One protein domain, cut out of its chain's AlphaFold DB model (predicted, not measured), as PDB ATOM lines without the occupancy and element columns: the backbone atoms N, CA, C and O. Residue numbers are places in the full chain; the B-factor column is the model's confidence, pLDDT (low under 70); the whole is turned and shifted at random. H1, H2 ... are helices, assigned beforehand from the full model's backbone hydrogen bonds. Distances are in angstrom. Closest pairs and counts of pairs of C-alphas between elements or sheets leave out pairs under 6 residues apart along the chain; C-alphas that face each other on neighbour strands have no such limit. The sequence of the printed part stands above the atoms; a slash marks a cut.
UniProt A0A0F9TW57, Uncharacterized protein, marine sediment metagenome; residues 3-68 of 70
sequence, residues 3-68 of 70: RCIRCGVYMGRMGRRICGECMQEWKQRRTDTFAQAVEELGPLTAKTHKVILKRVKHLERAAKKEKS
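Overview. This is residues 3 to 68 of the 70 residues of an uncharacterized protein of marine sediment metagenome (UniProt A0A0F9TW57). What is the shape? Helices H1 and H2 form a helical hairpin that opens like a V away from their link, with the loop of residues 3 to 19 at the open end, before H1. What builds it? The 66 printed residues include two named helices, H1 then H2, and no named strand: all helix. It is a loose rod, radius of gyration of the C-alphas 14.7 A, spanning 44 by 21 by 15 A.

Along the chain. Where is H1? It holds residues 20 to 41, 31.2 A long, from C-alpha 20 at (33.658, 141.244, 4.864). And H2? It holds residues 49 to 66, 26.2 A long, to C-alpha 66 at (21.453, 150.653, 16.539).

Arrangement. How do they stand? H1 and H2 touch, the closest C-alphas being those of Ala 37 and Ile 52, 5.7 A apart. They run opposite ways at a steep tilt of 44 degrees. And their backbones? Every O i to N i+4 pair is within hydrogen-bond range in H1, and 13 of 14 in H2.

Size, cuts and confidence. Any cut? The printed part has no cut, and the link H1 to H2 is short, 7 residues. Where is confidence low? The pLDDT is under 70 at residues 13 to 15, 59 and 62 to 68.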
ATOM      1  N   ARG A   3      35.412 152.924   1.149       84.00
ATOM      2  CA  ARG A   3      35.181 152.940   2.599       84.00
ATOM      3  C   ARG A   3      33.934 152.117   2.913       84.00
ATOM      4  O   ARG A   3      32.923 152.260   2.228       84.00
ATOM      5  N   CYS A   4      33.994 151.249   3.919       85.19
ATOM      6  CA  CYS A   4      32.821 150.509   4.370       85.19
ATOM      7  C   CYS A   4      31.767 151.495   4.880       85.19
ATOM      8  O   CYS A   4      32.028 152.235   5.824       85.19
ATOM      9  N   ILE A   5      30.560 151.463   4.309       83.69
ATOM     10  CA  ILE A   5      29.466 152.359   4.720       83.69
ATOM     11  C   ILE A   5      28.998 152.128   6.161       83.69
ATOM     12  O   ILE A   5      28.246 152.937   6.687       83.69
ATOM     13  N   ARG A   6      29.386 150.999   6.771       80.19
ATOM     14  CA  ARG A   6      28.843 150.545   8.054       80.19
ATOM     15  C   ARG A   6      29.816 150.624   9.228       80.19
ATOM     16  O   ARG A   6      29.358 150.706  10.353       80.19
ATOM     17  N   CYS A   7      31.121 150.568   8.982       84.06
ATOM     18  CA  CYS A   7      32.148 150.719  10.025       84.06
ATOM     19  C   CYS A   7      33.234 151.735   9.654       84.06
ATOM     20  O   CYS A   7      34.192 151.914  10.392       84.06
ATOM     21  N   GLY A   8      33.157 152.365   8.478       83.69
ATOM     22  CA  GLY A   8      34.136 153.362   8.056       83.69
ATOM     23  C   GLY A   8      35.534 152.816   7.734       83.69
ATOM     24  O   GLY A   8      36.399 153.607   7.368       83.69
ATOM     25  N   VAL A   9      35.775 151.506   7.827       84.88
ATOM     26  CA  VAL A   9      37.084 150.904   7.526       84.88
ATOM     27  C   VAL A   9      37.364 150.967   6.024       84.88
ATOM     28  O   VAL A   9      36.473 150.723   5.199       84.88
ATOM     29  N   TYR A  10      38.601 151.303   5.655       85.00
ATOM     30  CA  TYR A  10      39.035 151.290   4.262       85.00
ATOM     31  C   TYR A  10      39.189 149.859   3.763       85.00
ATOM     32  O   TYR A  10      39.899 149.036   4.331       85.00
ATOM     33  N   MET A  11      38.525 149.581   2.655       79.56
ATOM     34  CA  MET A  11      38.647 148.354   1.896       79.56
ATOM     35  C   MET A  11      39.437 148.629   0.619       79.56
ATOM     36  O   MET A  11      39.411 149.737   0.064       79.56
ATOM     37  N   GLY A  12      40.115 147.593   0.122       76.62
ATOM     38  CA  GLY A  12      40.773 147.622  -1.185       76.62
ATOM     39  C   GLY A  12      39.795 147.875  -2.345       76.62
ATOM     40  O   GLY A  12      38.647 148.285  -2.158       76.62
ATOM     41  N   ARG A  13      40.224 147.613  -3.588       66.12
ATOM     42  CA  ARG A  13      39.326 147.634  -4.760       66.12
ATOM     43  C   ARG A  13      38.374 146.433  -4.728       66.12
ATOM     44  O   ARG A  13      38.490 145.509  -5.521       66.12
ATOM     45  N   MET A  14      37.420 146.435  -3.807       62.69
ATOM     46  CA  MET A  14      36.236 145.595  -3.917       62.69
ATOM     47  C   MET A  14      35.084 146.465  -4.401       62.69
ATOM     48  O   MET A  14      34.823 147.515  -3.823       62.69
ATOM     49  N   GLY A  15      34.327 146.000  -5.398       68.88
ATOM     50  CA  GLY A  15      33.036 146.592  -5.791       68.88
ATOM     51  C   GLY A  15      31.938 146.454  -4.722       68.88
ATOM     52  O   GLY A  15      30.752 146.481  -5.033       68.88
ATOM     53  N   ARG A  16      32.316 146.247  -3.454       74.19
ATOM     54  CA  ARG A  16      31.427 146.039  -2.312       74.19
ATOM     55  C   ARG A  16      31.400 147.301  -1.459       74.19
ATOM     56  O   ARG A  16      32.441 147.851  -1.122       74.19
ATOM     57  N   ARG A  17      30.194 147.735  -1.076       80.56
ATOM     58  CA  ARG A  17      29.977 148.895  -0.189       80.56
ATOM     59  C   ARG A  17      30.178 148.570   1.299       80.56
ATOM     60  O   ARG A  17      30.391 149.478   2.093       80.56
ATOM     61  N   ILE A  18      30.118 147.291   1.678       82.75
ATOM     62  CA  ILE A  18      30.231 146.799   3.061       82.75
ATOM     63  C   ILE A  18      31.427 145.842   3.150       82.75
ATOM     64  O   ILE A  18      31.619 145.032   2.240       82.75
ATOM     65  N   CYS A  19      32.207 145.921   4.233       85.94
ATOM     66  CA  CYS A  19      33.337 145.019   4.471       85.94
ATOM     67  C   CYS A  19      32.918 143.593   4.793       85.94
ATOM     68  O   CYS A  19      31.781 143.335   5.192       85.94
ATOM     69  N   GLY A  20      33.859 142.666   4.593       84.81
ATOM     70  CA  GLY A  20      33.658 141.244   4.864       84.81
ATOM     71  C   GLY A  20      33.165 140.999   6.287       84.81
ATOM     72  O   GLY A  20      32.168 140.311   6.461       84.81
ATOM     73  N   GLU A  21      33.772 141.658   7.273       85.94
ATOM     74  CA  GLU A  21      33.392 141.541   8.686       85.94
ATOM     75  C   GLU A  21      31.968 142.035   8.950       85.94
ATOM     76  O   GLU A  21      31.150 141.311   9.507       85.94
ATOM     77  N   CYS A  22      31.606 143.230   8.470       83.62
ATOM     78  CA  CYS A  22      30.240 143.741   8.618       83.62
ATOM     79  C   CYS A  22      29.207 142.864   7.891       83.62
ATOM     80  O   CYS A  22      28.071 142.732   8.350       83.62
ATOM     81  N   MET A  23      29.581 142.260   6.758       84.31
ATOM     82  CA  MET A  23      28.743 141.281   6.061       84.31
ATOM     83  C   MET A  23      28.599 139.981   6.855       84.31
ATOM     84  O   MET A  23      27.507 139.417   6.887       84.31
ATOM     85  N   GLN A  24      29.668 139.500   7.485       86.75
ATOM     86  CA  GLN A  24      29.651 138.292   8.304       86.75
ATOM     87  C   GLN A  24      28.824 138.498   9.573       86.75
ATOM     88  O   GLN A  24      27.944 137.694   9.852       86.75
ATOM     89  N   GLU A  25      29.006 139.622  10.261       86.25
ATOM     90  CA  GLU A  25      28.199 140.006  11.420       86.25
ATOM     91  C   GLU A  25      26.708 140.117  11.055       86.25
ATOM     92  O   GLU A  25      25.843 139.674  11.808       86.25
ATOM     93  N   TRP A  26      26.389 140.650   9.865       82.81
ATOM     94  CA  TRP A  26      25.007 140.670   9.376       82.81
ATOM     95  C   TRP A  26      24.439 139.265   9.188       82.81
ATOM     96  O   TRP A  26      23.311 138.999   9.598       82.81
ATOM     97  N   LYS A  27      25.210 138.375   8.552       84.75
ATOM     98  CA  LYS A  27      24.798 136.988   8.325       84.75
ATOM     99  C   LYS A  27      24.573 136.270   9.647       84.75
ATOM    100  O   LYS A  27      23.524 135.657   9.794       84.75
ATOM    101  N   GLN A  28      25.509 136.395  10.587       86.88
ATOM    102  CA  GLN A  28      25.417 135.773  11.905       86.88
ATOM    103  C   GLN A  28      24.139 136.213  12.618       86.88
ATOM    104  O   GLN A  28      23.271 135.386  12.873       86.88
ATOM    105  N   ARG A  29      23.939 137.530  12.781       82.25
ATOM    106  CA  ARG A  29      22.726 138.065  13.414       82.25
ATOM    107  C   ARG A  29      21.453 137.598  12.723       82.25
ATOM    108  O   ARG A  29      20.474 137.295  13.395       82.25
ATOM    109  N   ARG A  30      21.430 137.552  11.388       84.12
ATOM    110  CA  ARG A  30      20.251 137.108  10.635       84.12
ATOM    111  C   ARG A  30      19.952 135.627  10.877       84.12
ATOM    112  O   ARG A  30      18.781 135.278  10.992       84.12
ATOM    113  N   THR A  31      20.982 134.788  10.976       86.56
ATOM    114  CA  THR A  31      20.847 133.375  11.352       86.56
ATOM    115  C   THR A  31      20.324 133.237  12.779       86.56
ATOM    116  O   THR A  31      19.356 132.511  12.981       86.56
ATOM    117  N   ASP A  32      20.871 133.990  13.736       86.38
ATOM    118  CA  ASP A  32      20.449 133.934  15.144       86.38
ATOM    119  C   ASP A  32      18.991 134.393  15.307       86.38
ATOM    120  O   ASP A  32      18.175 133.730  15.941       86.38
ATOM    121  N   THR A  33      18.629 135.491  14.637       83.62
ATOM    122  CA  THR A  33      17.258 136.027  14.602       83.62
ATOM    123  C   THR A  33      16.276 135.018  14.005       83.62
ATOM    124  O   THR A  33      15.132 134.902  14.441       83.62
ATOM    125  N   PHE A  34      16.701 134.305  12.961       84.75
ATOM    126  CA  PHE A  34      15.884 133.277  12.335       84.75
ATOM    127  C   PHE A  34      15.727 132.059  13.246       84.75
ATOM    128  O   PHE A  34      14.613 131.566  13.381       84.75
ATOM    129  N   ALA A  35      16.803 131.618  13.900       85.25
ATOM    130  CA  ALA A  35      16.762 130.526  14.866       85.25
ATOM    131  C   ALA A  35      15.805 130.841  16.027       85.25
ATOM    132  O   ALA A  35      14.919 130.040  16.303       85.25
ATOM    133  N   GLN A  36      15.892 132.046  16.606       82.94
ATOM    134  CA  GLN A  36      14.952 132.516  17.632       82.94
ATOM    135  C   GLN A  36      13.503 132.510  17.135       82.94
ATOM    136  O   GLN A  36      12.617 131.989  17.802       82.94
ATOM    137  N   ALA A  37      13.250 133.032  15.932       82.69
ATOM    138  CA  ALA A  37      11.897 133.058  15.378       82.69
ATOM    139  C   ALA A  37      11.331 131.650  15.113       82.69
ATOM    140  O   ALA A  37      10.122 131.459  15.216       82.69
ATOM    141  N   VAL A  38      12.178 130.682  14.754       85.81
ATOM    142  CA  VAL A  38      11.787 129.273  14.581       85.81
ATOM    143  C   VAL A  38      11.516 128.604  15.930       85.81
ATOM    144  O   VAL A  38      10.586 127.809  16.029       85.81
ATOM    145  N   GLU A  39      12.278 128.937  16.971       85.88
ATOM    146  CA  GLU A  39      12.045 128.432  18.328       85.88
ATOM    147  C   GLU A  39      10.726 128.970  18.915       85.88
ATOM    148  O   GLU A  39       9.924 128.198  19.433       85.88
ATOM    149  N   GLU A  40      10.438 130.268  18.745       82.25
ATOM    150  CA  GLU A  40       9.211 130.903  19.253       82.25
ATOM    151  C   GLU A  40       7.939 130.482  18.493       82.25
ATOM    152  O   GLU A  40       6.879 130.301  19.091       82.25
ATOM    153  N   LEU A  41       8.005 130.388  17.158       80.00
ATOM    154  CA  LEU A  41       6.827 130.185  16.295       80.00
ATOM    155  C   LEU A  41       6.655 128.733  15.833       80.00
ATOM    156  O   LEU A  41       5.670 128.416  15.158       80.00
ATOM    157  N   GLY A  42       7.602 127.864  16.175       80.94
ATOM    158  CA  GLY A  42       7.664 126.490  15.705       80.94
ATOM    159  C   GLY A  42       8.301 126.340  14.314       80.94
ATOM    160  O   GLY A  42       8.704 127.314  13.668       80.94
ATOM    161  N   PRO A  43       8.398 125.091  13.823       79.00
ATOM    162  CA  PRO A  43       9.136 124.758  12.609       79.00
ATOM    163  C   PRO A  43       8.634 125.509  11.369       79.00
ATOM    164  O   PRO A  43       7.477 125.940  11.282       79.00
ATOM    165  N   LEU A  44       9.516 125.648  10.372       79.62
ATOM    166  CA  LEU A  44       9.206 126.326   9.115       79.62
ATOM    167  C   LEU A  44       8.130 125.548   8.341       79.62
ATOM    168  O   LEU A  44       8.402 124.541   7.694       79.62
ATOM    169  N   THR A  45       6.895 126.036   8.385       83.00
ATOM    170  CA  THR A  45       5.764 125.511   7.614       83.00
ATOM    171  C   THR A  45       5.214 126.604   6.708       83.00
ATOM    172  O   THR A  45       5.465 127.790   6.925       83.00
ATOM    173  N   ALA A  46       4.397 126.252   5.713       78.12
ATOM    174  CA  ALA A  46       3.761 127.240   4.835       78.12
ATOM    175  C   ALA A  46       2.949 128.311   5.602       78.12
ATOM    176  O   ALA A  46       2.831 129.447   5.138       78.12
ATOM    177  N   LYS A  47       2.432 127.970   6.795       76.19
ATOM    178  CA  LYS A  47       1.683 128.884   7.674       76.19
ATOM    179  C   LYS A  47       2.607 129.804   8.483       76.19
ATOM    180  O   LYS A  47       2.356 131.004   8.554       76.19
ATOM    181  N   THR A  48       3.690 129.269   9.050       77.56
ATOM    182  CA  THR A  48       4.627 130.021   9.909       77.56
ATOM    183  C   THR A  48       5.672 130.803   9.113       77.56
ATOM    184  O   THR A  48       6.149 131.835   9.581       77.56
ATOM    185  N   HIS A  49       5.957 130.412   7.867       80.25
ATOM    186  CA  HIS A  49       6.954 131.048   7.001       80.25
ATOM    187  C   HIS A  49       6.734 132.559   6.828       80.25
ATOM    188  O   HIS A  49       7.669 133.346   6.977       80.25
ATOM    189  N   LYS A  50       5.489 133.000   6.588       82.94
ATOM    190  CA  LYS A  50       5.172 134.437   6.476       82.94
ATOM    191  C   LYS A  50       5.394 135.187   7.792       82.94
ATOM    192  O   LYS A  50       5.825 136.339   7.762       82.94
ATOM    193  N   VAL A  51       5.103 134.553   8.927       82.38
ATOM    194  CA  VAL A  51       5.237 135.160  10.260       82.38
ATOM    195  C   VAL A  51       6.715 135.300  10.630       82.38
ATOM    196  O   VAL A  51       7.151 136.394  10.986       82.38
ATOM    197  N   ILE A  52       7.500 134.240  10.418       81.44
ATOM    198  CA  ILE A  52       8.949 134.210  10.646       81.44
ATOM    199  C   ILE A  52       9.649 135.256   9.770       81.44
ATOM    200  O   ILE A  52      10.404 136.081  10.279       81.44
ATOM    201  N   LEU A  53       9.329 135.325   8.473       82.31
ATOM    202  CA  LEU A  53       9.893 136.346   7.581       82.31
ATOM    203  C   LEU A  53       9.547 137.774   8.020       82.31
ATOM    204  O   LEU A  53      10.393 138.669   7.946       82.31
ATOM    205  N   LYS A  54       8.312 138.010   8.482       84.12
ATOM    206  CA  LYS A  54       7.890 139.330   8.968       84.12
ATOM    207  C   LYS A  54       8.646 139.715  10.244       84.12
ATOM    208  O   LYS A  54       9.062 140.869  10.363       84.12
ATOM    209  N   ARG A  55       8.869 138.758  11.151       79.25
ATOM    210  CA  ARG A  55       9.622 138.944  12.400       79.25
ATOM    211  C   ARG A  55      11.101 139.228  12.134       79.25
ATOM    212  O   ARG A  55      11.603 140.245  12.605       79.25
ATOM    213  N   VAL A  56      11.752 138.427  11.288       80.25
ATOM    214  CA  VAL A  56      13.152 138.639  10.877       80.25
ATOM    215  C   VAL A  56      13.323 140.017  10.237       80.25
ATOM    216  O   VAL A  56      14.184 140.782  10.654       80.25
ATOM    217  N   LYS A  57      12.441 140.410   9.307       82.38
ATOM    218  CA  LYS A  57      12.510 141.733   8.660       82.38
ATOM    219  C   LYS A  57      12.326 142.894   9.647       82.38
ATOM    220  O   LYS A  57      12.900 143.965   9.445       82.38
ATOM    221  N   HIS A  58      11.508 142.712  10.685       81.50
ATOM    222  CA  HIS A  58      11.327 143.708  11.742       81.50
ATOM    223  C   HIS A  58      12.601 143.861  12.585       81.50
ATOM    224  O   HIS A  58      13.073 144.978  12.791       81.50
ATOM    225  N   LEU A  59      13.191 142.742  13.001       69.81
ATOM    226  CA  LEU A  59      14.417 142.707  13.800       69.81
ATOM    227  C   LEU A  59      15.632 143.223  13.006       69.81
ATOM    228  O   LEU A  59      16.412 144.016  13.524       69.81
ATOM    229  N   GLU A  60      15.722 142.928  11.705       74.12
ATOM    230  CA  GLU A  60      16.736 143.514  10.816       74.12
ATOM    231  C   GLU A  60      16.618 145.042  10.689       74.12
ATOM    232  O   GLU A  60      17.627 145.737  10.557       74.12
ATOM    233  N   ARG A  61      15.395 145.592  10.707       79.06
ATOM    234  CA  ARG A  61      15.175 147.049  10.690       79.06
ATOM    235  C   ARG A  61      15.575 147.703  12.010       79.06
ATOM    236  O   ARG A  61      16.143 148.790  11.964       79.06
ATOM    237  N   ALA A  62      15.287 147.065  13.143       68.62
ATOM    238  CA  ALA A  62      15.711 147.539  14.459       68.62
ATOM    239  C   ALA A  62      17.245 147.563  14.566       68.62
ATOM    240  O   ALA A  62      17.824 148.617  14.818       68.62
ATOM    241  N   ALA A  63      17.906 146.459  14.212       65.38
ATOM    242  CA  ALA A  63      19.363 146.338  14.268       65.38
ATOM    243  C   ALA A  63      20.104 147.329  13.347       65.38
ATOM    244  O   ALA A  63      21.212 147.766  13.655       65.38
ATOM    245  N   LYS A  64      19.509 147.713  12.207       66.88
ATOM    246  CA  LYS A  64      20.071 148.763  11.337       66.88
ATOM    247  C   LYS A  64      20.128 150.134  12.010       66.88
ATOM    248  O   LYS A  64      20.992 150.917  11.638       66.88
ATOM    249  N   LYS A  65      19.212 150.436  12.936       63.59
ATOM    250  CA  LYS A  65      19.182 151.727  13.637       63.59
ATOM    251  C   LYS A  65      20.223 151.800  14.748       63.59
ATOM    252  O   LYS A  65      20.813 152.856  14.919       63.59
ATOM    253  N   GLU A  66      20.478 150.693  15.442       62.28
ATOM    254  CA  GLU A  66      21.453 150.653  16.539       62.28
ATOM    255  C   GLU A  66      22.867 151.001  16.059       62.28
ATOM    256  O   GLU A  66      23.501 151.880  16.623       62.28
ATOM    257  N   LYS A  67      23.329 150.417  14.945       55.03
ATOM    258  CA  LYS A  67      24.698 150.655  14.443       55.03
ATOM    259  C   LYS A  67      24.909 151.992  13.718       55.03
ATOM    260  O   LYS A  67      26.012 152.261  13.260       55.03
ATOM    261  N   SER A  68      23.853 152.778  13.509       52.09
ATOM    262  CA  SER A  68      23.948 154.133  12.940       52.09
ATOM    263  C   SER A  68      23.905 155.225  14.007       52.09
ATOM    264  O   SER A  68      24.043 156.392  13.655       52.09
TER     265      SER A  68